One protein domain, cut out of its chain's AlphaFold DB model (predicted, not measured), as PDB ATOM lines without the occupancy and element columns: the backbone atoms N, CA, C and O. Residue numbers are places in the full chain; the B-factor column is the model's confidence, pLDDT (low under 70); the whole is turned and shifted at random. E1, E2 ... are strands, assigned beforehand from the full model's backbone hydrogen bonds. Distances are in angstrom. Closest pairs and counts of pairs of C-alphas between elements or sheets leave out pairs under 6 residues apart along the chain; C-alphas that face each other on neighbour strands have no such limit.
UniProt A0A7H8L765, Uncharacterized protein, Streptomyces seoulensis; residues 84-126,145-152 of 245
ATOM      1  N   PRO A  84     100.925 123.477  68.925       79.25
ATOM      2  CA  PRO A  84     101.547 124.379  69.894       79.25
ATOM      3  C   PRO A  84     102.813 123.789  70.531       79.25
ATOM      4  O   PRO A  84     103.560 124.507  71.197       79.25
ATOM      5  N   LEU A  85     103.051 122.488  70.352       86.38
ATOM      6  CA  LEU A  85     104.151 121.739  70.944       86.38
ATOM      7  C   LEU A  85     104.751 120.783  69.913       86.38
ATOM      8  O   LEU A  85     104.015 120.128  69.183       86.38
ATOM      9  N   ALA A  86     106.072 120.639  69.933       84.19
ATOM     10  CA  ALA A  86     106.786 119.529  69.317       84.19
ATOM     11  C   ALA A  86     107.376 118.635  70.409       84.19
ATOM     12  O   ALA A  86     107.989 119.127  71.359       84.19
ATOM     13  N   CYS A  87     107.237 117.320  70.252       84.88
ATOM     14  CA  CYS A  87     107.830 116.331  71.145       84.88
ATOM     15  C   CYS A  87     108.874 115.513  70.387       84.88
ATOM     16  O   CYS A  87     108.596 114.984  69.313       84.88
ATOM     17  N   HIS A  88     110.060 115.362  70.965       73.81
ATOM     18  CA  HIS A  88     111.098 114.475  70.458       73.81
ATOM     19  C   HIS A  88     111.407 113.406  71.501       73.81
ATOM     20  O   HIS A  88     111.625 113.714  72.674       73.81
ATOM     21  N   VAL A  89     111.450 112.147  71.073       80.69
ATOM     22  CA  VAL A  89     111.686 111.000  71.953       80.69
ATOM     23  C   VAL A  89     112.962 110.288  71.535       80.69
ATOM     24  O   VAL A  89     113.169 110.002  70.358       80.69
ATOM     25  N   LYS A  90     113.813 109.968  72.511       81.31
ATOM     26  CA  LYS A  90     114.986 109.111  72.323       81.31
ATOM     27  C   LYS A  90     114.994 108.008  73.373       81.31
ATOM     28  O   LYS A  90     114.830 108.291  74.555       81.31
ATOM     29  N   LEU A  91     115.236 106.774  72.940       78.06
ATOM     30  CA  LEU A  91     115.497 105.641  73.829       78.06
ATOM     31  C   LEU A  91     117.014 105.433  73.962       78.06
ATOM     32  O   LEU A  91     117.739 105.552  72.971       78.06
ATOM     33  N   THR A  92     117.503 105.160  75.172       77.25
ATOM     34  CA  THR A  92     118.897 104.752  75.440       77.25
ATOM     35  C   THR A  92     118.934 103.487  76.291       77.25
ATOM     36  O   THR A  92     117.900 103.070  76.818       77.25
ATOM     37  N   ASP A  93     120.102 102.841  76.375       73.00
ATOM     38  CA  ASP A  93     120.324 101.618  77.170       73.00
ATOM     39  C   ASP A  93     119.326 100.500  76.818       73.00
ATOM     40  O   ASP A  93     118.784  99.795  77.669       73.00
ATOM     41  N   THR A  94     118.999 100.396  75.528       73.25
ATOM     42  CA  THR A  94     117.893  99.568  75.047       73.25
ATOM     43  C   THR A  94     118.389  98.198  74.601       73.25
ATOM     44  O   THR A  94     119.094  98.072  73.601       73.25
ATOM     45  N   SER A  95     117.973  97.166  75.336       77.62
ATOM     46  CA  SER A  95     117.985  95.778  74.856       77.62
ATOM     47  C   SER A  95     116.725  95.510  74.040       77.62
ATOM     48  O   SER A  95     115.721  96.201  74.227       77.62
ATOM     49  N   PHE A  96     116.729  94.499  73.173       80.06
ATOM     50  CA  PHE A  96     115.586  94.231  72.301       80.06
ATOM     51  C   PHE A  96     115.144  92.767  72.338       80.06
ATOM     52  O   PHE A  96     115.958  91.853  72.307       80.06
ATOM     53  N   PHE A  97     113.834  92.542  72.353       84.06
ATOM     54  CA  PHE A  97     113.220  91.262  72.030       84.06
ATOM     55  C   PHE A  97     112.969  91.165  70.533       84.06
ATOM     56  O   PHE A  97     112.355  92.056  69.942       84.06
ATOM     57  N   HIS A  98     113.363  90.043  69.944       82.31
ATOM     58  CA  HIS A  98     112.899  89.657  68.620       82.31
ATOM     59  C   HIS A  98     111.635  88.825  68.780       82.31
ATOM     60  O   HIS A  98     111.655  87.706  69.302       82.31
ATOM     61  N   VAL A  99     110.519  89.400  68.350       84.75
ATOM     62  CA  VAL A  99     109.218  88.746  68.356       84.75
ATOM     63  C   VAL A  99     109.036  88.084  66.990       84.75
ATOM     64  O   VAL A  99     108.953  88.803  65.988       84.75
ATOM     65  N   PRO A 100     108.999  86.740  66.916       79.50
ATOM     66  CA  PRO A 100     108.788  86.054  65.650       79.50
ATOM     67  C   PRO A 100     107.400  86.382  65.094       79.50
ATOM     68  O   PRO A 100     106.471  86.691  65.848       79.50
ATOM     69  N   ALA A 101     107.275  86.288  63.770       80.88
ATOM     70  CA  ALA A 101     105.993  86.396  63.091       80.88
ATOM     71  C   ALA A 101     105.003  85.368  63.665       80.88
ATOM     72  O   ALA A 101     105.365  84.212  63.901       80.88
ATOM     73  N   LEU A 102     103.758  85.790  63.901       73.75
ATOM     74  CA  LEU A 102     102.661  84.892  64.267       73.75
ATOM     75  C   LEU A 102     101.465  85.189  63.361       73.75
ATOM     76  O   LEU A 102     100.899  86.277  63.441       73.75
ATOM     77  N   GLY A 103     101.069  84.217  62.538       78.44
ATOM     78  CA  GLY A 103     100.063  84.449  61.499       78.44
ATOM     79  C   GLY A 103     100.568  85.476  60.485       78.44
ATOM     80  O   GLY A 103     101.699  85.358  60.019       78.44
ATOM     81  N   ASP A 104      99.758  86.497  60.204       75.62
ATOM     82  CA  ASP A 104     100.085  87.573  59.255       75.62
ATOM     83  C   ASP A 104     100.920  88.721  59.864       75.62
ATOM     84  O   ASP A 104     101.287  89.666  59.165       75.62
ATOM     85  N   GLU A 105     101.247  88.669  61.161       75.06
ATOM     86  CA  GLU A 105     102.070  89.706  61.793       75.06
ATOM     87  C   GLU A 105     103.549  89.576  61.393       75.06
ATOM     88  O   GLU A 105     104.129  88.498  61.556       75.06
ATOM     89  N   PRO A 106     104.210  90.661  60.942       76.94
ATOM     90  CA  PRO A 106     105.627  90.622  60.607       76.94
ATOM     91  C   PRO A 106     106.494  90.403  61.853       76.94
ATOM     92  O   PRO A 106     106.089  90.671  62.985       76.94
ATOM     93  N   VAL A 107     107.738  89.970  61.635       76.94
ATOM     94  CA  VAL A 107     108.768  89.979  62.682       76.94
ATOM     95  C   VAL A 107     108.930  91.408  63.199       76.94
ATOM     96  O   VAL A 107     109.066  92.349  62.414       76.94
ATOM     97  N   ARG A 108     108.928  91.573  64.522       81.38
ATOM     98  CA  ARG A 108     109.070  92.883  65.170       81.38
ATOM     99  C   ARG A 108     110.164  92.842  66.221       81.38
ATOM    100  O   ARG A 108     110.319  91.859  66.943       81.38
ATOM    101  N   THR A 109     110.876  93.953  66.336       81.94
ATOM    102  CA  THR A 109     111.850  94.186  67.398       81.94
ATOM    103  C   THR A 109     111.213  95.096  68.443       81.94
ATOM    104  O   THR A 109     110.722  96.173  68.105       81.94
ATOM    105  N   VAL A 110     111.192  94.664  69.703       86.62
ATOM    106  CA  VAL A 110     110.527  95.375  70.807       86.62
ATOM    107  C   VAL A 110     111.551  95.702  71.895       86.62
ATOM    108  O   VAL A 110     112.241  94.788  72.337       86.62
ATOM    109  N   PRO A 111     111.672  96.960  72.364       84.12
ATOM    110  CA  PRO A 111     112.507  97.294  73.517       84.12
ATOM    111  C   PRO A 111     112.170  96.433  74.742       84.12
ATOM    112  O   PRO A 111     111.014  96.365  75.165       84.12
ATOM    113  N   ALA A 112     113.172  95.782  75.326       83.81
ATOM    114  CA  ALA A 112     113.031  95.097  76.606       83.81
ATOM    115  C   ALA A 112     112.929  96.120  77.746       83.81
ATOM    116  O   ALA A 112     113.504  97.201  77.663       83.81
ATOM    117  N   SER A 113     112.229  95.784  78.831       84.44
ATOM    118  CA  SER A 113     112.122  96.660  80.007       84.44
ATOM    119  C   SER A 113     113.497  97.058  80.562       84.44
ATOM    120  O   SER A 113     114.388  96.214  80.626       84.44
ATOM    121  N   GLY A 114     113.637  98.303  81.029       76.19
ATOM    122  CA  GLY A 114     114.877  98.822  81.628       76.19
ATOM    123  C   GLY A 114     115.600  99.891  80.802       76.19
ATOM    124  O   GLY A 114     116.610 100.412  81.259       76.19
ATOM    125  N   PHE A 115     115.081 100.251  79.624       79.06
ATOM    126  CA  PHE A 115     115.589 101.379  78.837       79.06
ATOM    127  C   PHE A 115     115.254 102.733  79.478       79.06
ATOM    128  O   PHE A 115     114.283 102.873  80.230       79.06
ATOM    129  N   ILE A 116     116.008 103.762  79.097       81.19
ATOM    130  CA  ILE A 116     115.727 105.151  79.469       81.19
ATOM    131  C   ILE A 116     115.008 105.848  78.308       81.19
ATOM    132  O   ILE A 116     115.500 105.856  77.180       81.19
ATOM    133  N   LEU A 117     113.854 106.464  78.586       89.44
ATOM    134  CA  LEU A 117     113.122 107.313  77.641       89.44
ATOM    135  C   LEU A 117     113.417 108.784  77.935       89.44
ATOM    136  O   LEU A 117     113.065 109.301  78.994       89.44
ATOM    137  N   ARG A 118     114.032 109.473  76.976       83.44
ATOM    138  CA  ARG A 118     114.249 110.923  77.011       83.44
ATOM    139  C   ARG A 118     113.183 111.609  76.167       83.44
ATOM    140  O   ARG A 118     113.164 111.432  74.951       83.44
ATOM    141  N   LEU A 119     112.311 112.370  76.823       89.94
ATOM    142  CA  LEU A 119     111.271 113.183  76.197       89.94
ATOM    143  C   LEU A 119     111.692 114.653  76.227       89.94
ATOM    144  O   LEU A 119     111.819 115.244  77.297       89.94
ATOM    145  N   THR A 120     111.864 115.242  75.051       84.75
ATOM    146  CA  THR A 120     112.063 116.682  74.881       84.75
ATOM    147  C   THR A 120     110.761 117.289  74.386       84.75
ATOM    148  O   THR A 120     110.229 116.836  73.375       84.75
ATOM    149  N   VAL A 121     110.255 118.308  75.077       90.00
ATOM    150  CA  VAL A 121     109.037 119.034  74.698       90.00
ATOM    151  C   VAL A 121     109.407 120.481  74.401       90.00
ATOM    152  O   VAL A 121     109.993 121.152  75.249       90.00
ATOM    153  N   THR A 122     109.056 120.961  73.213       87.00
ATOM    154  CA  THR A 122     109.386 122.306  72.735       87.00
ATOM    155  C   THR A 122     108.106 123.049  72.383       87.00
ATOM    156  O   THR A 122     107.300 122.547  71.605       87.00
ATOM    157  N   ALA A 123     107.920 124.255  72.923       86.19
ATOM    158  CA  ALA A 123     106.824 125.125  72.511       86.19
ATOM    159  C   ALA A 123     107.082 125.693  71.111       86.19
ATOM    160  O   ALA A 123     108.173 126.184  70.816       86.19
ATOM    161  N   LEU A 124     106.068 125.629  70.255       80.88
ATOM    162  CA  LEU A 124     106.117 126.157  68.897       80.88
ATOM    163  C   LEU A 124     105.457 127.548  68.840       80.88
ATOM    164  O   LEU A 124     104.622 127.908  69.669       80.88
ATOM    165  N   ALA A 125     105.848 128.351  67.846       72.62
ATOM    166  CA  ALA A 125     105.230 129.644  67.520       72.62
ATOM    167  C   ALA A 125     105.259 130.731  68.624       72.62
ATOM    168  O   ALA A 125     104.399 131.611  68.644       72.62
ATOM    169  N   GLY A 126     106.242 130.698  69.534       65.25
ATOM    170  CA  GLY A 126     106.473 131.776  70.510       65.25
ATOM    171  C   GLY A 126     105.382 131.928  71.579       65.25
ATOM    172  O   GLY A 126     105.304 132.966  72.232       65.25
ATOM    173  N   ARG A 145     106.703  87.167  74.573       83.19
ATOM    174  CA  ARG A 145     107.168  86.101  73.678       83.19
ATOM    175  C   ARG A 145     108.393  86.581  72.901       83.19
ATOM    176  O   ARG A 145     108.613  87.785  72.794       83.19
ATOM    177  N   GLY A 146     109.124  85.647  72.304       84.94
ATOM    178  CA  GLY A 146     110.353  85.935  71.564       84.94
ATOM    179  C   GLY A 146     111.606  85.669  72.391       84.94
ATOM    180  O   GLY A 146     111.525  85.141  73.499       84.94
ATOM    181  N   TYR A 147     112.761  86.024  71.836       80.31
ATOM    182  CA  TYR A 147     114.056  85.878  72.500       80.31
ATOM    183  C   TYR A 147     114.717  87.244  72.691       80.31
ATOM    184  O   TYR A 147     114.546  88.151  71.872       80.31
ATOM    185  N   LEU A 148     115.432  87.392  73.805       79.06
ATOM    186  CA  LEU A 148     116.137  88.615  74.164       79.06
ATOM    187  C   LEU A 148     117.491  88.648  73.455       79.06
ATOM    188  O   LEU A 148     118.316  87.762  73.667       79.06
ATOM    189  N   THR A 149     117.731  89.703  72.689       73.69
ATOM    190  CA  THR A 149     119.079  90.142  72.337       73.69
ATOM    191  C   THR A 149     119.451  91.224  73.345       73.69
ATOM    192  O   THR A 149     118.934  92.348  73.253       73.69
ATOM    193  N   PRO A 150     120.258  90.896  74.371       60.19
ATOM    194  CA  PRO A 150     120.701  91.902  75.318       60.19
ATOM    195  C   PRO A 150     121.409  93.014  74.543       60.19
ATOM    196  O   PRO A 150     122.125  92.760  73.575       60.19
ATOM    197  N   HIS A 151     121.189  94.260  74.959       61.31
ATOM    198  CA  HIS A 151     122.117  95.327  74.621       61.31
ATOM    199  C   HIS A 151     123.498  94.798  75.002       61.31
ATOM    200  O   HIS A 151     123.636  94.298  76.123       61.31
ATOM    201  N   ALA A 152     124.472  94.841  74.086       51.94
ATOM    202  CA  ALA A 152     125.869  94.659  74.465       51.94
ATOM    203  C   ALA A 152     126.063  95.570  75.678       51.94
ATOM    204  O   ALA A 152     125.782  96.762  75.569       51.94
TER     205      ALA A 152
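AT A GLANCE: This is residues 84 to 126 and 145 to 152 of the 245 residues of an uncharacterized protein of Streptomyces seoulensis (UniProt A0A7H8L765). A long two-stranded ribbon, E1 beside E4, makes one arm of an open V, and a small three-stranded sheet, E3, E2 and E5, makes the other. The two arms are joined at the corner by residues 93 to 95 and 112 to 115, and the loop of residues 100 to 107 lies at the far end of the small sheet. The printed part has 51 residues with five named strands, E1 to E5 in order along the chain, and no named helix; the class is all strand. Both sheets are antiparallel, the one in the order E3, E2, E5, the other E1, E4. The whole is extended, with a radius of gyration of the C-alphas of 15.7 A, and flat, with spans of 47 by 29 by 13 A.

HOW THE PARTS SIT: Begin at E1, residues 85 to 92, and look across to E4, residues 116 to 123, its antiparallel neighbour at 163 degrees. The C-alphas of Leu 85 and Ala 123 face each other at 4.6 A, and those of Thr 92 and Ile 116 at 5.1 A; N 88 and O 120 are within hydrogen-bond range at 2.8 A. Go on to E2, residues 96 to 99, and E3, residues 108 to 111, an antiparallel hairpin at 149 degrees. Here C-alphas 96 and 111 face each other at 4.5 A, and N 97 and O 110 are 2.8 A apart, within hydrogen-bond range. Next look at E5, residues 147 to 149, which is also an antiparallel neighbour of E2, with 149 degrees between their directions. C-alphas 97 and 148 face each other at 4.5 A, with N 149 and O 96 within hydrogen-bond range at 2.8 A. E2 is the inner strand of this sheet, and E3 and E5 are its edge strands. Between the two sheets, E1 is apart from E2, E3 and E5, and E4 is apart from the same three.

IN THESE COORDINATES: Find C-alpha 85 at (104.151, 121.739, 70.944); from there E1 runs 22.9 A to C-alpha 92 at (118.897, 104.752, 75.440). E2 is 9.3 A long from residue 96 to 99, and E3 is 10.0 A from 108 to 111. E4 runs 22.9 A from residue 116 to 123. E5 is 6.6 A from residue 147 to C-alpha 149 at (119.079, 90.142, 72.337).

THE WHOLE: The two C-alphas farthest apart, those of Gly 103 and Gly 126, are 48.6 A apart. Residues 127 to 144 are not printed, and C-alphas 126 and 145 are 45.8 A apart across the cut. Of the links that are printed whole, E1 to E2 and E3 to E4 are tight, and E2 to E3 is short. The mean pLDDT of the printed part is 79.2; look for values under 70 at residue 126 and residues 150 to 152.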